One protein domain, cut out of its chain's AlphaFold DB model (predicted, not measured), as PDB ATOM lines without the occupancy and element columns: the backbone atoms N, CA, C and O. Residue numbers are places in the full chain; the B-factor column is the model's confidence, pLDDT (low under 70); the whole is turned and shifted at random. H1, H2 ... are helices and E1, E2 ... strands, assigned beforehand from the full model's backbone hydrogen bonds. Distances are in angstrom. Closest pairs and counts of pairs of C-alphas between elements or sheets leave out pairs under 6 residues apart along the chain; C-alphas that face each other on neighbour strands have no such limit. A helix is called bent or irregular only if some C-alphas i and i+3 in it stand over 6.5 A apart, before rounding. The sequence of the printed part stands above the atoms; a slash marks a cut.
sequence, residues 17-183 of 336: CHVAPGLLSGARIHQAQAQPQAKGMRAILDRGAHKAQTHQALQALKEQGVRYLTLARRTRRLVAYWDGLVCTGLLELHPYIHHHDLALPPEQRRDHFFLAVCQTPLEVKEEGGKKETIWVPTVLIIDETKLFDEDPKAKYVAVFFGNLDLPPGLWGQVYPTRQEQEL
ATOM      1  N   CYS A  17     260.651 207.777 229.936       76.69
ATOM      2  CA  CYS A  17     259.335 208.289 229.553       76.69
ATOM      3  C   CYS A  17     258.170 207.856 230.470       76.69
ATOM      4  O   CYS A  17     257.178 208.570 230.568       76.69
ATOM      5  N   HIS A  18     258.271 206.707 231.148       75.81
ATOM      6  CA  HIS A  18     257.221 206.200 232.043       75.81
ATOM      7  C   HIS A  18     257.305 206.769 233.463       75.81
ATOM      8  O   HIS A  18     256.343 206.654 234.212       75.81
ATOM      9  N   VAL A  19     258.454 207.322 233.860       76.56
ATOM     10  CA  VAL A  19     258.713 207.702 235.259       76.56
ATOM     11  C   VAL A  19     258.997 209.190 235.431       76.56
ATOM     12  O   VAL A  19     258.691 209.743 236.482       76.56
ATOM     13  N   ALA A  20     259.547 209.853 234.407       82.81
ATOM     14  CA  ALA A  20     260.012 211.232 234.516       82.81
ATOM     15  C   ALA A  20     258.926 212.220 234.990       82.81
ATOM     16  O   ALA A  20     259.214 212.959 235.927       82.81
ATOM     17  N   PRO A  21     257.687 212.233 234.452       85.56
ATOM     18  CA  PRO A  21     256.691 213.215 234.882       85.56
ATOM     19  C   PRO A  21     256.311 213.077 236.363       85.56
ATOM     20  O   PRO A  21     256.350 214.057 237.103       85.56
ATOM     21  N   GLY A  22     256.019 211.855 236.820       81.50
ATOM     22  CA  GLY A  22     255.659 211.603 238.219       81.50
ATOM     23  C   GLY A  22     256.796 211.934 239.186       81.50
ATOM     24  O   GLY A  22     256.572 212.560 240.219       81.50
ATOM     25  N   LEU A  23     258.032 211.588 238.817       81.44
ATOM     26  CA  LEU A  23     259.216 211.903 239.617       81.44
ATOM     27  C   LEU A  23     259.467 213.408 239.716       81.44
ATOM     28  O   LEU A  23     259.762 213.903 240.801       81.44
ATOM     29  N   LEU A  24     259.341 214.139 238.608       85.69
ATOM     30  CA  LEU A  24     259.541 215.585 238.603       85.69
ATOM     31  C   LEU A  24     258.438 216.312 239.382       85.69
ATOM     32  O   LEU A  24     258.740 217.233 240.137       85.69
ATOM     33  N   SER A  25     257.188 215.866 239.259       85.38
ATOM     34  CA  SER A  25     256.075 216.362 240.077       85.38
ATOM     35  C   SER A  25     256.349 216.159 241.574       85.38
ATOM     36  O   SER A  25     256.386 217.122 242.341       85.38
ATOM     37  N   GLY A  26     256.676 214.929 241.987       81.81
ATOM     38  CA  GLY A  26     256.994 214.623 243.385       81.81
ATOM     39  C   GLY A  26     258.195 215.414 243.914       81.81
ATOM     40  O   GLY A  26     258.137 215.994 244.999       81.81
ATOM     41  N   ALA A  27     259.271 215.514 243.128       81.31
ATOM     42  CA  ALA A  27     260.445 216.310 243.484       81.31
ATOM     43  C   ALA A  27     260.099 217.794 243.668       81.31
ATOM     44  O   ALA A  27     260.592 218.429 244.603       81.31
ATOM     45  N   ARG A  28     259.226 218.346 242.817       85.31
ATOM     46  CA  ARG A  28     258.769 219.733 242.919       85.31
ATOM     47  C   ARG A  28     257.945 219.980 244.181       85.31
ATOM     48  O   ARG A  28     258.166 221.007 244.828       85.31
ATOM     49  N   ILE A  29     257.049 219.058 244.536       84.00
ATOM     50  CA  ILE A  29     256.240 219.122 245.765       84.00
ATOM     51  C   ILE A  29     257.156 219.128 246.993       84.00
ATOM     52  O   ILE A  29     257.077 220.037 247.819       84.00
ATOM     53  N   HIS A  30     258.094 218.183 247.077       79.56
ATOM     54  CA  HIS A  30     259.044 218.125 248.190       79.56
ATOM     55  C   HIS A  30     259.959 219.352 248.253       79.56
ATOM     56  O   HIS A  30     260.251 219.850 249.340       79.56
ATOM     57  N   GLN A  31     260.390 219.883 247.104       78.88
ATOM     58  CA  GLN A  31     261.157 221.126 247.061       78.88
ATOM     59  C   GLN A  31     260.338 222.308 247.591       78.88
ATOM     60  O   GLN A  31     260.883 223.110 248.340       78.88
ATOM     61  N   ALA A  32     259.053 222.411 247.234       82.06
ATOM     62  CA  ALA A  32     258.176 223.478 247.721       82.06
ATOM     63  C   ALA A  32     258.057 223.454 249.251       82.06
ATOM     64  O   ALA A  32     258.118 224.498 249.888       82.06
ATOM     65  N   GLN A  33     257.929 222.256 249.824       82.12
ATOM     66  CA  GLN A  33     257.825 222.052 251.269       82.12
ATOM     67  C   GLN A  33     259.138 222.380 251.992       82.12
ATOM     68  O   GLN A  33     259.132 223.048 253.019       82.12
ATOM     69  N   ALA A  34     260.272 221.921 251.456       76.00
ATOM     70  CA  ALA A  34     261.575 222.116 252.085       76.00
ATOM     71  C   ALA A  34     262.156 223.525 251.866       76.00
ATOM     72  O   ALA A  34     262.988 223.980 252.650       76.00
ATOM     73  N   GLN A  35     261.794 224.186 250.763       77.31
ATOM     74  CA  GLN A  35     262.318 225.487 250.339       77.31
ATOM     75  C   GLN A  35     261.206 226.323 249.678       77.31
ATOM     76  O   GLN A  35     261.178 226.435 248.448       77.31
ATOM     77  N   PRO A  36     260.311 226.947 250.467       77.38
ATOM     78  CA  PRO A  36     259.178 227.721 249.943       77.38
ATOM     79  C   PRO A  36     259.578 228.844 248.974       77.38
ATOM     80  O   PRO A  36     258.854 229.148 248.033       77.38
ATOM     81  N   GLN A  37     260.772 229.418 249.149       76.50
ATOM     82  CA  GLN A  37     261.333 230.474 248.301       76.50
ATOM     83  C   GLN A  37     261.918 229.987 246.958       76.50
ATOM     84  O   GLN A  37     262.403 230.798 246.163       76.50
ATOM     85  N   ALA A  38     261.947 228.678 246.690       74.94
ATOM     86  CA  ALA A  38     262.495 228.151 245.444       74.94
ATOM     87  C   ALA A  38     261.610 228.533 244.242       74.94
ATOM     88  O   ALA A  38     260.446 228.150 244.160       74.94
ATOM     89  N   LYS A  39     262.193 229.237 243.261       74.19
ATOM     90  CA  LYS A  39     261.482 229.764 242.077       74.19
ATOM     91  C   LYS A  39     261.004 228.697 241.075       74.19
ATOM     92  O   LYS A  39     260.300 229.030 240.130       74.19
ATOM     93  N   GLY A  40     261.396 227.436 241.250       82.50
ATOM     94  CA  GLY A  40     261.013 226.327 240.377       82.50
ATOM     95  C   GLY A  40     262.122 225.294 240.200       82.50
ATOM     96  O   GLY A  40     263.169 225.347 240.855       82.50
ATOM     97  N   MET A  41     261.894 224.360 239.279       83.56
ATOM     98  CA  MET A  41     262.808 223.261 238.984       83.56
ATOM     99  C   MET A  41     263.100 223.187 237.486       83.56
ATOM    100  O   MET A  41     262.193 223.296 236.665       83.56
ATOM    101  N   ARG A  42     264.368 222.968 237.123       84.25
ATOM    102  CA  ARG A  42     264.792 222.711 235.740       84.25
ATOM    103  C   ARG A  42     265.248 221.264 235.608       84.25
ATOM    104  O   ARG A  42     266.106 220.824 236.369       84.25
ATOM    105  N   ALA A  43     264.699 220.553 234.634       84.25
ATOM    106  CA  ALA A  43     265.039 219.175 234.319       84.25
ATOM    107  C   ALA A  43     265.720 219.093 232.948       84.25
ATOM    108  O   ALA A  43     265.221 219.644 231.970       84.25
ATOM    109  N   ILE A  44     266.843 218.381 232.863       83.62
ATOM    110  CA  ILE A  44     267.497 218.048 231.593       83.62
ATOM    111  C   ILE A  44     267.388 216.537 231.421       83.62
ATOM    112  O   ILE A  44     267.823 215.785 232.290       83.62
ATOM    113  N   LEU A  45     266.770 216.098 230.329       84.50
ATOM    114  CA  LEU A  45     266.456 214.698 230.056       84.50
ATOM    115  C   LEU A  45     267.158 214.230 228.775       84.50
ATOM    116  O   LEU A  45     267.490 215.016 227.884       84.50
ATOM    117  N   ASP A  46     267.385 212.926 228.663       82.38
ATOM    118  CA  ASP A  46     267.908 212.319 227.444       82.38
ATOM    119  C   ASP A  46     266.787 211.931 226.456       82.38
ATOM    120  O   ASP A  46     265.585 212.085 226.712       82.38
ATOM    121  N   ARG A  47     267.188 211.346 225.319       82.12
ATOM    122  CA  ARG A  47     266.279 210.836 224.273       82.12
ATOM    123  C   ARG A  47     265.350 209.705 224.747       82.12
ATOM    124  O   ARG A  47     264.504 209.241 223.973       82.12
ATOM    125  N   GLY A  48     265.521 209.199 225.968       77.56
ATOM    126  CA  GLY A  48     264.657 208.218 226.618       77.56
ATOM    127  C   GLY A  48     263.298 208.787 227.036       77.56
ATOM    128  O   GLY A  48     262.362 208.011 227.228       77.56
ATOM    129  N   ALA A  49     263.156 210.116 227.107       78.62
ATOM    130  CA  ALA A  49     261.898 210.807 227.414       78.62
ATOM    131  C   ALA A  49     260.998 211.086 226.185       78.62
ATOM    132  O   ALA A  49     259.939 211.673 226.336       78.62
ATOM    133  N   HIS A  50     261.377 210.638 224.982       82.25
ATOM    134  CA  HIS A  50     260.795 211.067 223.697       82.25
ATOM    135  C   HIS A  50     259.295 210.763 223.449       82.25
ATOM    136  O   HIS A  50     258.747 211.214 222.447       82.25
ATOM    137  N   LYS A  51     258.607 209.967 224.279       85.44
ATOM    138  CA  LYS A  51     257.207 209.596 223.985       85.44
ATOM    139  C   LYS A  51     256.279 210.815 224.054       85.44
ATOM    140  O   LYS A  51     256.397 211.626 224.967       85.44
ATOM    141  N   ALA A  52     255.304 210.886 223.146       86.69
ATOM    142  CA  ALA A  52     254.333 211.980 223.090       86.69
ATOM    143  C   ALA A  52     253.565 212.154 224.414       86.69
ATOM    144  O   ALA A  52     253.535 213.257 224.950       86.69
ATOM    145  N   GLN A  53     253.069 211.059 225.015       87.81
ATOM    146  CA  GLN A  53     252.401 211.098 226.331       87.81
ATOM    147  C   GLN A  53     253.285 211.737 227.414       87.81
ATOM    148  O   GLN A  53     252.817 212.478 228.274       87.81
ATOM    149  N   THR A  54     254.593 211.467 227.374       88.75
ATOM    150  CA  THR A  54     255.546 212.045 228.322       88.75
ATOM    151  C   THR A  54     255.664 213.546 228.121       88.75
ATOM    152  O   THR A  54     255.670 214.278 229.102       88.75
ATOM    153  N   HIS A  55     255.726 214.021 226.878       91.25
ATOM    154  CA  HIS A  55     255.774 215.452 226.587       91.25
ATOM    155  C   HIS A  55     254.496 216.181 226.994       91.25
ATOM    156  O   HIS A  55     254.604 217.271 227.547       91.25
ATOM    157  N   GLN A  56     253.321 215.578 226.791       90.62
ATOM    158  CA  GLN A  56     252.047 216.114 227.283       90.62
ATOM    159  C   GLN A  56     252.102 216.316 228.804       90.62
ATOM    160  O   GLN A  56     251.905 217.424 229.299       90.62
ATOM    161  N   ALA A  57     252.495 215.271 229.539       90.62
ATOM    162  CA  ALA A  57     252.623 215.338 230.990       90.62
ATOM    163  C   ALA A  57     253.689 216.354 231.441       90.62
ATOM    164  O   ALA A  57     253.451 217.129 232.360       90.62
ATOM    165  N   LEU A  58     254.857 216.399 230.789       91.44
ATOM    166  CA  LEU A  58     255.925 217.354 231.112       91.44
ATOM    167  C   LEU A  58     255.520 218.811 230.843       91.44
ATOM    168  O   LEU A  58     255.939 219.698 231.585       91.44
ATOM    169  N   GLN A  59     254.722 219.071 229.802       91.12
ATOM    170  CA  GLN A  59     254.181 220.404 229.529       91.12
ATOM    171  C   GLN A  59     253.196 220.843 230.617       91.12
ATOM    172  O   GLN A  59     253.294 221.980 231.073       91.12
ATOM    173  N   ALA A  60     252.338 219.941 231.106       91.50
ATOM    174  CA  ALA A  60     251.418 220.235 232.208       91.50
ATOM    175  C   ALA A  60     252.154 220.612 233.513       91.50
ATOM    176  O   ALA A  60     251.711 221.477 234.264       91.50
ATOM    177  N   LEU A  61     253.347 220.053 233.762       91.31
ATOM    178  CA  LEU A  61     254.156 220.420 234.936       91.31
ATOM    179  C   LEU A  61     254.698 221.862 234.894       91.31
ATOM    180  O   LEU A  61     255.233 222.343 235.899       91.31
ATOM    181  N   LYS A  62     254.554 222.579 233.769       89.88
ATOM    182  CA  LYS A  62     254.927 223.997 233.662       89.88
ATOM    183  C   LYS A  62     254.201 224.849 234.703       89.88
ATOM    184  O   LYS A  62     254.829 225.724 235.304       89.88
ATOM    185  N   GLU A  63     252.929 224.558 234.948       87.69
ATOM    186  CA  GLU A  63     252.085 225.251 235.930       87.69
ATOM    187  C   GLU A  63     252.581 225.033 237.363       87.69
ATOM    188  O   GLU A  63     252.512 225.925 238.201       87.69
ATOM    189  N   GLN A  64     253.214 223.888 237.621       86.94
ATOM    190  CA  GLN A  64     253.847 223.575 238.904       86.94
ATOM    191  C   GLN A  64     255.245 224.208 239.044       86.94
ATOM    192  O   GLN A  64     255.941 223.987 240.034       86.94
ATOM    193  N   GLY A  65     255.702 224.993 238.063       87.62
ATOM    194  CA  GLY A  65     257.035 225.601 238.058       87.62
ATOM    195  C   GLY A  65     258.154 224.643 237.642       87.62
ATOM    196  O   GLY A  65     259.319 224.888 237.961       87.62
ATOM    197  N   VAL A  66     257.829 223.549 236.944       88.88
ATOM    198  CA  VAL A  66     258.826 222.656 236.341       88.88
ATOM    199  C   VAL A  66     259.076 223.079 234.900       88.88
ATOM    200  O   VAL A  66     258.156 223.223 234.098       88.88
ATOM    201  N   ARG A  67     260.344 223.276 234.554       90.12
ATOM    202  CA  ARG A  67     260.808 223.491 233.183       90.12
ATOM    203  C   ARG A  67     261.672 222.328 232.760       90.12
ATOM    204  O   ARG A  67     262.435 221.807 233.572       90.12
ATOM    205  N   TYR A  68     261.583 221.936 231.501       91.44
ATOM    206  CA  TYR A  68     262.364 220.821 230.995       91.44
ATOM    207  C   TYR A  68     263.037 221.136 229.665       91.44
ATOM    208  O   TYR A  68     262.577 221.966 228.882       91.44
ATOM    209  N   LEU A  69     264.135 220.427 229.434       90.31
ATOM    210  CA  LEU A  69     264.845 220.340 228.171       90.31
ATOM    211  C   LEU A  69     265.150 218.876 227.903       90.31
ATOM    212  O   LEU A  69     265.653 218.172 228.775       90.31
ATOM    213  N   THR A  70     264.886 218.411 226.695       90.94
ATOM    214  CA  THR A  70     265.273 217.073 226.267       90.94
ATOM    215  C   THR A  70     265.763 217.079 224.835       90.94
ATOM    216  O   THR A  70     265.356 217.905 224.019       90.94
ATOM    217  N   LEU A  71     266.645 216.138 224.526       90.12
ATOM    218  CA  LEU A  71     267.090 215.912 223.164       90.12
ATOM    219  C   LEU A  71     266.028 215.089 222.434       90.12
ATOM    220  O   LEU A  71     265.703 213.967 222.833       90.12
ATOM    221  N   ALA A  72     265.502 215.633 221.346       90.19
ATOM    222  CA  ALA A  72     264.549 214.937 220.507       90.19
ATOM    223  C   ALA A  72     265.223 213.776 219.762       90.19
ATOM    224  O   ALA A  72     266.427 213.781 219.460       90.19
ATOM    225  N   ARG A  73     264.432 212.751 219.434       88.75
ATOM    226  CA  ARG A  73     264.853 211.758 218.446       88.75
ATOM    227  C   ARG A  73     264.586 212.315 217.055       88.75
ATOM    228  O   ARG A  73     263.479 212.745 216.759       88.75
ATOM    229  N   ARG A  74     265.596 212.228 216.195       89.25
ATOM    230  CA  ARG A  74     265.531 212.580 214.772       89.25
ATOM    231  C   ARG A  74     264.998 211.378 213.987       89.25
ATOM    232  O   ARG A  74     265.765 210.637 213.380       89.25
ATOM    233  N   THR A  75     263.707 211.077 214.134       87.56
ATOM    234  CA  THR A  75     263.056 210.012 213.348       87.56
ATOM    235  C   THR A  75     262.812 210.505 211.923       87.56
ATOM    236  O   THR A  75     262.637 211.704 211.725       87.56
ATOM    237  N   ARG A  76     262.752 209.602 210.933       87.19
ATOM    238  CA  ARG A  76     262.526 209.983 209.523       87.19
ATOM    239  C   ARG A  76     261.297 210.880 209.341       87.19
ATOM    240  O   ARG A  76     261.375 211.874 208.638       87.19
ATOM    241  N   ARG A  77     260.192 210.568 210.028       89.38
ATOM    242  CA  ARG A  77     258.953 211.360 209.975       89.38
ATOM    243  C   ARG A  77     259.144 212.787 210.493       89.38
ATOM    244  O   ARG A  77     258.675 213.723 209.862       89.38
ATOM    245  N   LEU A  78     259.789 212.942 211.649       91.81
ATOM    246  CA  LEU A  78     260.012 214.264 212.240       91.81
ATOM    247  C   LEU A  78     260.993 215.088 211.416       91.81
ATOM    248  O   LEU A  78     260.774 216.274 211.216       91.81
ATOM    249  N   VAL A  79     262.029 214.442 210.890       91.81
ATOM    250  CA  VAL A  79     263.001 215.092 210.012       91.81
ATOM    251  C   VAL A  79     262.356 215.543 208.713       91.81
ATOM    252  O   VAL A  79     262.534 216.691 208.354       91.81
ATOM    253  N   ALA A  80     261.527 214.716 208.073       91.25
ATOM    254  CA  ALA A  80     260.784 215.138 206.886       91.25
ATOM    255  C   ALA A  80     259.868 216.344 207.167       91.25
ATOM    256  O   ALA A  80     259.747 217.234 206.333       91.25
ATOM    257  N   TYR A  81     259.250 216.394 208.354       93.69
ATOM    258  CA  TYR A  81     258.465 217.551 208.781       93.69
ATOM    259  C   TYR A  81     259.336 218.810 208.928       93.69
ATOM    260  O   TYR A  81     258.994 219.847 208.370       93.69
ATOM    261  N   TRP A  82     260.468 218.723 209.631       94.38
ATOM    262  CA  TRP A  82     261.378 219.860 209.808       94.38
ATOM    263  C   TRP A  82     262.018 220.307 208.492       94.38
ATOM    264  O   TRP A  82     262.038 221.502 208.223       94.38
ATOM    265  N   ASP A  83     262.454 219.371 207.649       91.75
ATOM    266  CA  ASP A  83     262.998 219.651 206.318       91.75
ATOM    267  C   ASP A  83     261.964 220.390 205.471       91.75
ATOM    268  O   ASP A  83     262.288 221.386 204.835       91.75
ATOM    269  N   GLY A  84     260.699 219.958 205.517       92.25
ATOM    270  CA  GLY A  84     259.604 220.659 204.856       92.25
ATOM    271  C   GLY A  84     259.495 222.113 205.309       92.25
ATOM    272  O   GLY A  84     259.381 222.998 204.469       92.25
ATOM    273  N   LEU A  85     259.591 222.384 206.614       94.00
ATOM    274  CA  LEU A  85     259.539 223.748 207.147       94.00
ATOM    275  C   LEU A  85     260.766 224.594 206.760       94.00
ATOM    276  O   LEU A  85     260.614 225.765 206.422       94.00
ATOM    277  N   VAL A  86     261.969 224.012 206.795       90.44
ATOM    278  CA  VAL A  86     263.210 224.715 206.431       90.44
ATOM    279  C   VAL A  86     263.241 225.011 204.930       90.44
ATOM    280  O   VAL A  86     263.420 226.158 204.534       90.44
ATOM    281  N   CYS A  87     263.000 224.008 204.083       86.69
ATOM    282  CA  CYS A  87     263.089 224.141 202.626       86.69
ATOM    283  C   CYS A  87     261.996 225.034 202.024       86.69
ATOM    284  O   CYS A  87     262.182 225.572 200.937       86.69
ATOM    285  N   THR A  88     260.858 225.193 202.704       89.81
ATOM    286  CA  THR A  88     259.789 226.113 202.276       89.81
ATOM    287  C   THR A  88     259.977 227.539 202.796       89.81
ATOM    288  O   THR A  88     259.153 228.400 202.497       89.81
ATOM    289  N   GLY A  89     261.036 227.805 203.573       88.31
ATOM    290  CA  GLY A  89     261.281 229.118 204.174       88.31
ATOM    291  C   GLY A  89     260.283 229.492 205.274       88.31
ATOM    292  O   GLY A  89     260.178 230.659 205.634       88.31
ATOM    293  N   LEU A  90     259.543 228.519 205.820       92.06
ATOM    294  CA  LEU A  90     258.583 228.746 206.908       92.06
ATOM    295  C   LEU A  90     259.259 228.943 208.272       92.06
ATOM    296  O   LEU A  90     258.580 229.279 209.244       92.06
ATOM    297  N   LEU A  91     260.572 228.716 208.364       92.81
ATOM    298  CA  LEU A  91     261.367 228.972 209.561       92.81
ATOM    299  C   LEU A  91     262.387 230.070 209.310       92.81
ATOM    300  O   LEU A  91     263.176 229.998 208.373       92.81
ATOM    301  N   GLU A  92     262.415 231.034 210.224       91.94
ATOM    302  CA  GLU A  92     263.502 231.997 210.310       91.94
ATOM    303  C   GLU A  92     264.755 231.310 210.870       91.94
ATOM    304  O   GLU A  92     264.711 230.633 211.905       91.94
ATOM    305  N   LEU A  93     265.870 231.463 210.154       91.50
ATOM    306  CA  LEU A  93     267.167 230.922 210.537       91.50
ATOM    307  C   LEU A  93     268.015 232.034 211.147       91.50
ATOM    308  O   LEU A  93     268.339 233.021 210.490       91.50
ATOM    309  N   HIS A  94     268.418 231.851 212.399       91.56
ATOM    310  CA  HIS A  94     269.308 232.773 213.090       91.56
ATOM    311  C   HIS A  94     270.720 232.187 213.172       91.56
ATOM    312  O   HIS A  94     270.850 231.005 213.501       91.56
ATOM    313  N   PRO A  95     271.783 232.980 212.955       91.31
ATOM    314  CA  PRO A  95     273.151 232.521 213.169       91.31
ATOM    315  C   PRO A  95     273.342 231.942 214.574       91.31
ATOM    316  O   PRO A  95     272.862 232.494 215.570       91.31
ATOM    317  N   TYR A  96     274.055 230.823 214.663       90.62
ATOM    318  CA  TYR A  96     274.271 230.107 215.911       90.62
ATOM    319  C   TYR A  96     275.747 229.783 216.119       90.62
ATOM    320  O   TYR A  96     276.391 229.171 215.279       90.62
ATOM    321  N   ILE A  97     276.280 230.120 217.294       87.00
ATOM    322  CA  ILE A  97     277.636 229.719 217.677       87.00
ATOM    323  C   ILE A  97     277.550 228.401 218.442       87.00
ATOM    324  O   ILE A  97     276.996 228.336 219.545       87.00
ATOM    325  N   HIS A  98     278.124 227.347 217.864       84.00
ATOM    326  CA  HIS A  98     278.172 226.039 218.502       84.00
ATOM    327  C   HIS A  98     278.956 226.095 219.821       84.00
ATOM    328  O   HIS A  98     279.981 226.762 219.925       84.00
ATOM    329  N   HIS A  99     278.508 225.364 220.846       76.69
ATOM    330  CA  HIS A  99     279.100 225.453 222.189       76.69
ATOM    331  C   HIS A  99     280.600 225.098 222.244       76.69
ATOM    332  O   HIS A  99     281.315 225.618 223.096       76.69
ATOM    333  N   HIS A 100     281.086 224.247 221.333       80.62
ATOM    334  CA  HIS A 100     282.520 223.956 221.186       80.62
ATOM    335  C   HIS A 100     283.337 225.146 220.657       80.62
ATOM    336  O   HIS A 100     284.526 225.229 220.946       80.62
ATOM    337  N   ASP A 101     282.700 226.078 219.950       84.62
ATOM    338  CA  ASP A 101     283.367 227.199 219.282       84.62
ATOM    339  C   ASP A 101     283.360 228.462 220.152       84.62
ATOM    340  O   ASP A 101     284.070 229.421 219.867       84.62
ATOM    341  N   LEU A 102     282.609 228.463 221.261       82.44
ATOM    342  CA  LEU A 102     282.561 229.584 222.208       82.44
ATOM    343  C   LEU A 102     283.930 229.908 222.819       82.44
ATOM    344  O   LEU A 102     284.184 231.060 223.160       82.44
ATOM    345  N   ALA A 103     284.798 228.904 222.961       82.81
ATOM    346  CA  ALA A 103     286.157 229.075 223.469       82.81
ATOM    347  C   ALA A 103     287.149 229.558 222.396       82.81
ATOM    348  O   ALA A 103     288.264 229.945 222.739       82.81
ATOM    349  N   LEU A 104     286.762 229.523 221.117       86.25
ATOM    350  CA  LEU A 104     287.612 229.939 220.007       86.25
ATOM    351  C   LEU A 104     287.509 231.461 219.783       86.25
ATOM    352  O   LEU A 104     286.440 232.050 220.021       86.25
ATOM    353  N   PRO A 105     288.588 232.102 219.298       90.06
ATOM    354  CA  PRO A 105     288.535 233.470 218.782       90.06
ATOM    355  C   PRO A 105     287.483 233.613 217.666       90.06
ATOM    356  O   PRO A 105     287.293 232.647 216.923       90.06
ATOM    357  N   PRO A 106     286.790 234.764 217.534       89.06
ATOM    358  CA  PRO A 106     285.711 234.962 216.558       89.06
ATOM    359  C   PRO A 106     286.051 234.528 215.129       89.06
ATOM    360  O   PRO A 106     285.245 233.864 214.490       89.06
ATOM    361  N   GLU A 107     287.259 234.833 214.670       90.94
ATOM    362  CA  GLU A 107     287.780 234.524 213.338       90.94
ATOM    363  C   GLU A 107     288.002 233.025 213.070       90.94
ATOM    364  O   GLU A 107     288.141 232.621 211.920       90.94
ATOM    365  N   GLN A 108     288.023 232.189 214.112       89.75
ATOM    366  CA  GLN A 108     288.160 230.730 214.006       89.75
ATOM    367  C   GLN A 108     286.833 229.993 214.231       89.75
ATOM    368  O   GLN A 108     286.793 228.760 214.198       89.75
ATOM    369  N   ARG A 109     285.747 230.719 214.516       89.81
ATOM    370  CA  ARG A 109     284.436 230.111 214.759       89.81
ATOM    371  C   ARG A 109     283.808 229.704 213.443       89.81
ATOM    372  O   ARG A 109     283.861 230.435 212.463       89.81
ATOM    373  N   ARG A 110     283.160 228.543 213.452       90.94
ATOM    374  CA  ARG A 110     282.338 228.114 212.326       90.94
ATOM    375  C   ARG A 110     281.065 228.952 212.286       90.94
ATOM    376  O   ARG A 110     280.439 229.176 213.322       90.94
ATOM    377  N   ASP A 111     280.691 229.372 211.091       89.44
ATOM    378  CA  ASP A 111     279.565 230.259 210.788       89.44
ATOM    379  C   ASP A 111     278.405 229.553 210.066       89.44
ATOM    380  O   ASP A 111     277.317 230.107 209.971       89.44
ATOM    381  N   HIS A 112     278.588 228.297 209.651       90.56
ATOM    382  CA  HIS A 112     277.578 227.478 208.967       90.56
ATOM    383  C   HIS A 112     276.516 226.852 209.889       90.56
ATOM    384  O   HIS A 112     275.786 225.945 209.478       90.56
ATOM    385  N   PHE A 113     276.444 227.265 211.157       91.81
ATOM    386  CA  PHE A 113     275.432 226.764 212.082       91.81
ATOM    387  C   PHE A 113     274.305 227.768 212.260       91.81
ATOM    388  O   PHE A 113     274.526 228.937 212.578       91.81
ATOM    389  N   PHE A 114     273.080 227.265 212.168       92.38
ATOM    390  CA  PHE A 114     271.874 228.061 212.335       92.38
ATOM    391  C   PHE A 114     270.974 227.483 213.414       92.38
ATOM    392  O   PHE A 114     270.967 226.281 213.696       92.38
ATOM    393  N   LEU A 115     270.193 228.365 214.018       93.38
ATOM    394  CA  LEU A 115     269.155 228.049 214.975       93.38
ATOM    395  C   LEU A 115     267.797 228.431 214.399       93.38
ATOM    396  O   LEU A 115     267.614 229.552 213.932       93.38
ATOM    397  N   ALA A 116     266.837 227.522 214.524       94.38
ATOM    398  CA  ALA A 116     265.435 227.778 214.220       94.38
ATOM    399  C   ALA A 116     264.545 227.350 215.390       94.38
ATOM    400  O   ALA A 116     264.850 226.387 216.104       94.38
ATOM    401  N   VAL A 117     263.427 228.047 215.573       94.75
ATOM    402  CA  VAL A 117     262.422 227.726 216.596       94.75
ATOM    403  C   VAL A 117     261.110 227.379 215.912       94.75
ATOM    404  O   VAL A 117     260.646 228.111 215.046       94.75
ATOM    405  N   CYS A 118     260.497 226.266 216.303       95.62
ATOM    406  CA  CYS A 118     259.229 225.821 215.738       95.62
ATOM    407  C   CYS A 118     258.381 225.055 216.761       95.62
ATOM    408  O   CYS A 118     258.790 224.822 217.902       95.62
ATOM    409  N   GLN A 119     257.180 224.650 216.351       95.75
ATOM    410  CA  GLN A 119     256.364 223.680 217.075       95.75
ATOM    411  C   GLN A 119     256.423 222.345 216.336       95.75
ATOM    412  O   GLN A 119     256.203 222.297 215.131       95.75
ATOM    413  N   THR A 120     256.704 221.255 217.050       96.00
ATOM    414  CA  THR A 120     256.721 219.908 216.464       96.00
ATOM    415  C   THR A 120     255.463 219.140 216.870       96.00
ATOM    416  O   THR A 120     255.204 219.025 218.073       96.00
ATOM    417  N   PRO A 121     254.707 218.568 215.916       95.38
ATOM    418  CA  PRO A 121     253.544 217.751 216.218       95.38
ATOM    419  C   PRO A 121     253.969 216.345 216.656       95.38
ATOM    420  O   PRO A 121     254.713 215.657 215.951       95.38
ATOM    421  N   LEU A 122     253.467 215.889 217.802       92.75
ATOM    422  CA  LEU A 122     253.612 214.508 218.265       92.75
ATOM    423  C   LEU A 122     252.236 213.857 218.428       92.75
ATOM    424  O   LEU A 122     251.341 214.427 219.045       92.75
ATOM    425  N   GLU A 123     252.086 212.632 217.924       89.88
ATOM    426  CA  GLU A 123     250.850 211.858 218.084       89.88
ATOM    427  C   GLU A 123     250.803 211.157 219.446       89.88
ATOM    428  O   GLU A 123     251.644 210.307 219.759       89.88
ATOM    429  N   VAL A 124     249.772 211.469 220.222       83.81
ATOM    430  CA  VAL A 124     249.372 210.765 221.435       83.81
ATOM    431  C   VAL A 124     248.272 209.768 221.073       83.81
ATOM    432  O   VAL A 124     247.295 210.113 220.416       83.81
ATOM    433  N   LYS A 125     248.437 208.508 221.485       77.75
ATOM    434  CA  LYS A 125     247.358 207.511 221.430       77.75
ATOM    435  C   LYS A 125     246.605 207.542 222.755       77.75
ATOM    436  O   LYS A 125     247.244 207.311 223.785       77.75
ATOM    437  N   GLU A 126     245.304 207.797 222.702       73.19
ATOM    438  CA  GLU A 126     244.390 207.685 223.840       73.19
ATOM    439  C   GLU A 126     243.898 206.238 224.021       73.19
ATOM    440  O   GLU A 126     243.940 205.416 223.094       73.19
ATOM    441  N   GLU A 127     243.417 205.927 225.226       56.28
ATOM    442  CA  GLU A 127     242.679 204.691 225.495       56.28
ATOM    443  C   GLU A 127     241.382 204.704 224.671       56.28
ATOM    444  O   GLU A 127     240.541 205.581 224.828       56.28
ATOM    445  N   GLY A 128     241.266 203.774 223.716       64.75
ATOM    446  CA  GLY A 128     240.195 203.760 222.707       64.75
ATOM    447  C   GLY A 128     240.671 203.989 221.267       64.75
ATOM    448  O   GLY A 128     239.871 203.934 220.340       64.75
ATOM    449  N   GLY A 129     241.973 204.213 221.043       71.00
ATOM    450  CA  GLY A 129     242.564 204.256 219.697       71.00
ATOM    451  C   GLY A 129     242.454 205.606 218.981       71.00
ATOM    452  O   GLY A 129     243.020 205.763 217.896       71.00
ATOM    453  N   LYS A 130     241.804 206.598 219.602       74.44
ATOM    454  CA  LYS A 130     241.797 207.982 219.128       74.44
ATOM    455  C   LYS A 130     243.214 208.559 219.204       74.44
ATOM    456  O   LYS A 130     243.961 208.316 220.155       74.44
ATOM    457  N   LYS A 131     243.609 209.272 218.149       83.06
ATOM    458  CA  LYS A 131     244.898 209.959 218.074       83.06
ATOM    459  C   LYS A 131     244.683 211.446 218.291       83.06
ATOM    460  O   LYS A 131     243.971 212.078 217.517       83.06
ATOM    461  N   GLU A 132     245.339 211.990 219.300       88.00
ATOM    462  CA  GLU A 132     245.439 213.429 219.520       88.00
ATOM    463  C   GLU A 132     246.830 213.902 219.081       88.00
ATOM    464  O   GLU A 132     247.817 213.174 219.215       88.00
ATOM    465  N   THR A 133     246.931 215.111 218.531       91.44
ATOM    466  CA  THR A 133     248.228 215.729 218.234       91.44
ATOM    467  C   THR A 133     248.535 216.773 219.289       91.44
ATOM    468  O   THR A 133     247.788 217.734 219.440       91.44
ATOM    469  N   ILE A 134     249.664 216.615 219.976       93.19
ATOM    470  CA  ILE A 134     250.215 217.661 220.835       93.19
ATOM    471  C   ILE A 134     251.292 218.434 220.080       93.19
ATOM    472  O   ILE A 134     252.054 217.861 219.300       93.19
ATOM    473  N   TRP A 135     251.397 219.725 220.365       94.69
ATOM    474  CA  TRP A 135     252.448 220.585 219.834       94.69
ATOM    475  C   TRP A 135     253.520 220.791 220.894       94.69
ATOM    476  O   TRP A 135     253.221 221.075 222.057       94.69
ATOM    477  N   VAL A 136     254.774 220.568 220.514       94.81
ATOM    478  CA  VAL A 136     255.915 220.657 221.425       94.81
ATOM    479  C   VAL A 136     256.864 221.756 220.951       94.81
ATOM    480  O   VAL A 136     257.363 221.663 219.822       94.81
ATOM    481  N   PRO A 137     257.184 222.756 221.796       94.81
ATOM    482  CA  PRO A 137     258.160 223.772 221.435       94.81
ATOM    483  C   PRO A 137     259.515 223.130 221.153       94.81
ATOM    484  O   PRO A 137     260.006 222.289 221.917       94.81
ATOM    485  N   THR A 138     260.087 223.509 220.017       95.81
ATOM    486  CA  THR A 138     261.244 222.851 219.428       95.81
ATOM    487  C   THR A 138     262.293 223.873 219.029       95.81
ATOM    488  O   THR A 138     261.975 224.897 218.431       95.81
ATOM    489  N   VAL A 139     263.550 223.563 219.336       94.88
ATOM    490  CA  VAL A 139     264.716 224.295 218.834       94.88
ATOM    491  C   VAL A 139     265.526 223.353 217.954       94.88
ATOM    492  O   VAL A 139     265.929 222.276 218.406       94.88
ATOM    493  N   LEU A 140     265.753 223.758 216.711       94.38
ATOM    494  CA  LEU A 140     266.591 223.065 215.739       94.38
ATOM    495  C   LEU A 140     267.959 223.749 215.708       94.38
ATOM    496  O   LEU A 140     268.025 224.968 215.585       94.38
ATOM    497  N   ILE A 141     269.033 222.969 215.816       92.69
ATOM    498  CA  ILE A 141     270.395 223.406 215.498       92.69
ATOM    499  C   ILE A 141     270.792 222.702 214.208       92.69
ATOM    500  O   ILE A 141     270.880 221.471 214.168       92.69
ATOM    501  N   ILE A 142     270.993 223.498 213.170       91.69
ATOM    502  CA  ILE A 142     271.157 223.074 211.785       91.69
ATOM    503  C   ILE A 142     272.610 223.305 211.384       91.69
ATOM    504  O   ILE A 142     273.179 224.346 211.705       91.69
ATOM    505  N   ASP A 143     273.198 222.319 210.715       90.75
ATOM    506  CA  ASP A 143     274.460 222.464 209.993       90.75
ATOM    507  C   ASP A 143     274.111 222.695 208.523       90.75
ATOM    508  O   ASP A 143     273.643 221.775 207.845       90.75
ATOM    509  N   GLU A 144     274.273 223.929 208.046       88.56
ATOM    510  CA  GLU A 144     273.915 224.307 206.677       88.56
ATOM    511  C   GLU A 144     274.659 223.451 205.647       88.56
ATOM    512  O   GLU A 144     274.067 223.019 204.658       88.56
ATOM    513  N   THR A 145     275.918 223.092 205.929       87.94
ATOM    514  CA  THR A 145     276.743 222.275 205.024       87.94
ATOM    515  C   THR A 145     276.195 220.863 204.825       87.94
ATOM    516  O   THR A 145     276.589 220.167 203.890       87.94
ATOM    517  N   LYS A 146     275.268 220.433 205.689       87.69
ATOM    518  CA  LYS A 146     274.681 219.089 205.695       87.69
ATOM    519  C   LYS A 146     273.179 219.093 205.498       87.69
ATOM    520  O   LYS A 146     272.563 218.045 205.650       87.69
ATOM    521  N   LEU A 147     272.561 220.225 205.159       81.50
ATOM    522  CA  LEU A 147     271.100 220.339 205.081       81.50
ATOM    523  C   LEU A 147     270.466 219.334 204.094       81.50
ATOM    524  O   LEU A 147     269.347 218.854 204.300       81.50
ATOM    525  N   PHE A 148     271.214 218.956 203.059       81.06
ATOM    526  CA  PHE A 148     270.794 218.011 202.022       81.06
ATOM    527  C   PHE A 148     271.343 216.585 202.207       81.06
ATOM    528  O   PHE A 148     271.135 215.747 201.336       81.06
ATOM    529  N   ASP A 149     272.007 216.287 203.327       84.50
ATOM    530  CA  ASP A 149     272.560 214.956 203.614       84.50
ATOM    531  C   ASP A 149     271.447 213.907 203.782       84.50
ATOM    532  O   ASP A 149     270.439 214.159 204.435       84.50
ATOM    533  N   GLU A 150     271.596 212.709 203.229       78.44
ATOM    534  CA  GLU A 150     270.563 211.676 203.360       78.44
ATOM    535  C   GLU A 150     270.376 211.173 204.804       78.44
ATOM    536  O   GLU A 150     269.290 210.686 205.134       78.44
ATOM    537  N   ASP A 151     271.384 211.293 205.681       80.81
ATOM    538  CA  ASP A 151     271.278 210.940 207.098       80.81
ATOM    539  C   ASP A 151     270.595 212.065 207.901       80.81
ATOM    540  O   ASP A 151     271.184 213.121 208.163       80.81
ATOM    541  N   PRO A 152     269.394 211.818 208.460       71.19
ATOM    542  CA  PRO A 152     268.720 212.756 209.353       71.19
ATOM    543  C   PRO A 152     269.554 213.223 210.555       71.19
ATOM    544  O   PRO A 152     269.265 214.256 211.164       71.19
ATOM    545  N   LYS A 153     270.549 212.430 210.975       72.69
ATOM    546  CA  LYS A 153     271.447 212.776 212.082       72.69
ATOM    547  C   LYS A 153     272.578 213.714 211.668       72.69
ATOM    548  O   LYS A 153     273.147 214.327 212.574       72.69
ATOM    549  N   ALA A 154     272.899 213.788 210.381       78.25
ATOM    550  CA  ALA A 154     273.919 214.669 209.832       78.25
ATOM    551  C   ALA A 154     273.374 216.092 209.630       78.25
ATOM    552  O   ALA A 154     274.045 217.034 210.035       78.25
ATOM    553  N   LYS A 155     272.129 216.234 209.142       79.56
ATOM    554  CA  LYS A 155     271.463 217.533 208.899       79.56
ATOM    555  C   LYS A 155     271.320 218.418 210.143       79.56
ATOM    556  O   LYS A 155     271.607 219.612 210.136       79.56
ATOM    557  N   TYR A 156     270.834 217.823 211.232       88.81
ATOM    558  CA  TYR A 156     270.527 218.537 212.470       88.81
ATOM    559  C   TYR A 156     271.549 218.177 213.530       88.81
ATOM    560  O   TYR A 156     271.448 217.090 214.100       88.81
ATOM    561  N   VAL A 157     272.479 219.072 213.861       86.94
ATOM    562  CA  VAL A 157     273.465 218.854 214.937       86.94
ATOM    563  C   VAL A 157     272.772 218.450 216.238       86.94
ATOM    564  O   VAL A 157     273.140 217.461 216.883       86.94
ATOM    565  N   ALA A 158     271.704 219.164 216.593       89.44
ATOM    566  CA  ALA A 158     270.853 218.836 217.725       89.44
ATOM    567  C   ALA A 158     269.419 219.320 217.495       89.44
ATOM    568  O   ALA A 158     269.182 220.316 216.823       89.44
ATOM    569  N   VAL A 159     268.462 218.619 218.099       92.94
ATOM    570  CA  VAL A 159     267.066 219.061 218.163       92.94
ATOM    571  C   VAL A 159     266.595 218.921 219.594       92.94
ATOM    572  O   VAL A 159     266.743 217.849 220.187       92.94
ATOM    573  N   PHE A 160     266.031 219.984 220.144       93.75
ATOM    574  CA  PHE A 160     265.578 220.021 221.523       93.75
ATOM    575  C   PHE A 160     264.075 220.201 221.608       93.75
ATOM    576  O   PHE A 160     263.523 221.079 220.956       93.75
ATOM    577  N   PHE A 161     263.438 219.416 222.472       94.44
ATOM    578  CA  PHE A 161     262.083 219.678 222.944       94.44
ATOM    579  C   PHE A 161     262.147 220.226 224.362       94.44
ATOM    580  O   PHE A 161     262.928 219.742 225.187       94.44
ATOM    581  N   GLY A 162     261.319 221.208 224.676       91.12
ATOM    582  CA  GLY A 162     261.343 221.772 226.015       91.12
ATOM    583  C   GLY A 162     260.518 223.025 226.159       91.12
ATOM    584  O   GLY A 162     259.800 223.441 225.260       91.12
ATOM    585  N   ASN A 163     260.634 223.627 227.329       89.00
ATOM    586  CA  ASN A 163     259.984 224.885 227.656       89.00
ATOM    587  C   ASN A 163     260.859 225.734 228.582       89.00
ATOM    588  O   ASN A 163     260.327 226.450 229.421       89.00
ATOM    589  N   LEU A 164     262.190 225.615 228.486       85.69
ATOM    590  CA  LEU A 164     263.088 226.380 229.348       85.69
ATOM    591  C   LEU A 164     262.802 227.879 229.237       85.69
ATOM    592  O   LEU A 164     262.721 228.418 228.136       85.69
ATOM    593  N   ASP A 165     262.753 228.552 230.387       82.88
ATOM    594  CA  ASP A 165     262.692 230.014 230.479       82.88
ATOM    595  C   ASP A 165     264.092 230.606 230.207       82.88
ATOM    596  O   ASP A 165     264.716 231.215 231.077       82.88
ATOM    597  N   LEU A 166     264.642 230.309 229.028       83.25
ATOM    598  CA  LEU A 166     265.927 230.781 228.519       83.25
ATOM    599  C   LEU A 166     265.809 231.036 227.012       83.25
ATOM    600  O   LEU A 166     265.105 230.276 226.339       83.25
ATOM    601  N   PRO A 167     266.553 232.015 226.466       86.69
ATOM    602  CA  PRO A 167     266.669 232.194 225.026       86.69
ATOM    603  C   PRO A 167     267.032 230.876 224.315       86.69
ATOM    604  O   PRO A 167     267.916 230.161 224.804       86.69
ATOM    605  N   PRO A 168     266.406 230.555 223.167       85.25
ATOM    606  CA  PRO A 168     266.647 229.317 222.417       85.25
ATOM    607  C   PRO A 168     268.129 229.005 222.161       85.25
ATOM    608  O   PRO A 168     268.559 227.867 222.344       85.25
ATOM    609  N   GLY A 169     268.943 230.020 221.845       81.50
ATOM    610  CA  GLY A 169     270.391 229.868 221.635       81.50
ATOM    611  C   GLY A 169     271.163 229.339 222.847       81.50
ATOM    612  O   GLY A 169     272.212 228.715 222.695       81.50
ATOM    613  N   LEU A 170     270.631 229.496 224.062       83.12
ATOM    614  CA  LEU A 170     271.258 228.959 225.269       83.12
ATOM    615  C   LEU A 170     270.910 227.488 225.521       83.12
ATOM    616  O   LEU A 170     271.583 226.838 226.320       83.12
ATOM    617  N   TRP A 171     269.906 226.917 224.851       82.75
ATOM    618  CA  TRP A 171     269.497 225.529 225.096       82.75
ATOM    619  C   TRP A 171     270.623 224.552 224.729       82.75
ATOM    620  O   TRP A 171     270.950 223.664 225.519       82.75
ATOM    621  N   GLY A 172     271.290 224.784 223.591       74.12
ATOM    622  CA  GLY A 172     272.464 224.018 223.157       74.12
ATOM    623  C   GLY A 172     273.705 224.205 224.037       74.12
ATOM    624  O   GLY A 172     274.576 223.343 224.042       74.12
ATOM    625  N   GLN A 173     273.769 225.280 224.829       78.31
ATOM    626  CA  GLN A 173     274.855 225.526 225.786       78.31
ATOM    627  C   GLN A 173     274.572 224.894 227.156       78.31
ATOM    628  O   GLN A 173     275.484 224.460 227.855       78.31
ATOM    629  N   VAL A 174     273.296 224.812 227.543       76.75
ATOM    630  CA  VAL A 174     272.864 224.199 228.804       76.75
ATOM    631  C   VAL A 174     272.849 222.678 228.701       76.75
ATOM    632  O   VAL A 174     273.237 222.006 229.655       76.75
ATOM    633  N   TYR A 175     272.437 222.108 227.566       78.75
ATOM    634  CA  TYR A 175     272.309 220.655 227.417       78.75
ATOM    635  C   TYR A 175     273.593 219.850 227.718       78.75
ATOM    636  O   TYR A 175     273.477 218.827 228.397       78.75
ATOM    637  N   PRO A 176     274.810 220.278 227.311       73.56
ATOM    638  CA  PRO A 176     276.061 219.597 227.657       73.56
ATOM    639  C   PRO A 176     276.278 219.379 229.159       73.56
ATOM    640  O   PRO A 176     276.922 218.405 229.533       73.56
ATOM    641  N   THR A 177     275.666 220.182 230.042       68.81
ATOM    642  CA  THR A 177     275.710 219.933 231.500       68.81
ATOM    643  C   THR A 177     275.117 218.577 231.899       68.81
ATOM    644  O   THR A 177     275.439 218.052 232.961       68.81
ATOM    645  N   ARG A 178     274.320 217.934 231.033       72.88
ATOM    646  CA  ARG A 178     273.891 216.538 231.197       72.88
ATOM    647  C   ARG A 178     275.077 215.570 231.275       72.88
ATOM    648  O   ARG A 178     274.989 214.586 232.000       72.88
ATOM    649  N   GLN A 179     276.188 215.835 230.583       67.94
ATOM    650  CA  GLN A 179     277.396 215.004 230.692       67.94
ATOM    651  C   GLN A 179     277.980 215.036 232.108       67.94
ATOM    652  O   GLN A 179     278.548 214.041 232.545       67.94
ATOM    653  N   GLU A 180     277.775 216.110 232.878       65.19
ATOM    654  CA  GLU A 180     278.130 216.108 234.301       65.19
ATOM    655  C   GLU A 180     277.334 215.050 235.075       65.19
ATOM    656  O   GLU A 180     277.869 214.469 236.014       65.19
ATOM    657  N   GLN A 181     276.089 214.743 234.676       61.91
ATOM    658  CA  GLN A 181     275.346 213.617 235.250       61.91
ATOM    659  C   GLN A 181     275.915 212.268 234.823       61.91
ATOM    660  O   GLN A 181     275.927 211.360 235.640       61.91
ATOM    661  N   GLU A 182     276.394 212.108 233.589       64.62
ATOM    662  CA  GLU A 182     277.062 210.865 233.170       64.62
ATOM    663  C   GLU A 182     278.376 210.661 233.927       64.62
ATOM    664  O   GLU A 182     278.661 209.556 234.384       64.62
ATOM    665  N   LEU A 183     279.146 211.732 234.135       64.88
ATOM    666  CA  LEU A 183     280.352 211.718 234.961       64.88
ATOM    667  C   LEU A 183     280.018 211.428 236.430       64.88
ATOM    668  O   LEU A 183     280.672 210.588 237.043       64.88
TER     669      LEU A 183
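What this domain is: This is residues 17 to 183 of the 336 residues of an uncharacterized protein of Chloroflexi bacterium (UniProt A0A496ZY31). A twisted sheet of five strands makes the core; it curls round the helix H2, while H5 packs across its opposite face and H1 lies over its E1 edge. Its two longest strands, E3 and E4, form a long bent hairpin, H3 packs near E3, and a long loop, residues 88 to 112, joins H3 to E3. The printed part has 167 residues with five named helices and five named strands, in the order H1 E1 H2 E2 H3 E3 E4 H4 E5 H5; the class is mixed, helices and strands. The mixed sheet runs E1 E2 E5 E4 E3. The whole is compact, with a radius of gyration of the C-alphas of 17.2 A and spans of 50 by 45 by 28 A.

Where its parts are: H1, residues 17 to 34, begins at C-alpha 17 (259.335, 208.289, 229.553) and is 26.5 A long; it is irregular, with C-alphas 18 and 21 7.6 A apart. E1 is residues 41 to 45, H2 52 to 60, E2 66 to 71 and H3 76 to 87. E3, residues 113 to 125, is 35.3 A long and bends by 57 degrees at residue 117. E4, residues 131 to 143, is 33.1 A long and bends by 63 degrees at residue 137. H4 is residues 152 to 155 and E5 156 to 162. H5, residues 168 to 183, is 25.6 A long and ends at C-alpha 183 (280.352, 211.718, 234.961); it is neither bent nor irregular, but only just: C-alphas 169 and 172 are 6.4 A apart.

How they stand to each other: E1 and E2 are parallel, with N 43 and O 67 2.8 A apart, within hydrogen-bond range; E1, H2 and E2 form a strand-helix-strand unit, two parallel neighbour strands with a helix between, whose crossover is right-handed. The other neighbours are antiparallel: E2 and E5, N 70 to O 161, 2.8 A; E5 and E4, N 141 to O 158, 2.8 A; and the hairpin E3 and E4, N 118 to O 138, 2.9 A. H1 touches H2 with residues 17 to 21 alone, at a shallow tilt of 16 degrees, the same way; their closest C-alphas, of Cys 17 and Thr 54, are 5.5 A apart. H3 and H4 are close but not clearly touching, with the C-alphas of Val 79 and Pro 152 6.2 A apart. H4 only grazes the sheet with residues 153 to 155. H5 is on the sheet, its Pro 168 C-alpha 6.5 A from that of Val 139 in E4, the closest pair of the two elements. Every O i to N i+4 pair is within hydrogen-bond range in H2 and H3, against 12 of 14 in H1 and 4 of 12 in H5, where 9 of 13 O i to N i+3 pairs are; H4 is too short for an O i to N i+4 pair.

The domain as a whole: The two C-alphas farthest apart, those of Glu 107 and Gly 128, are 57.4 A apart. The printed part has no cut, and the link H3 to E3, 25 residues, is long. pLDDT is under 70 at residues 127 to 128, 177 and 179 to 183.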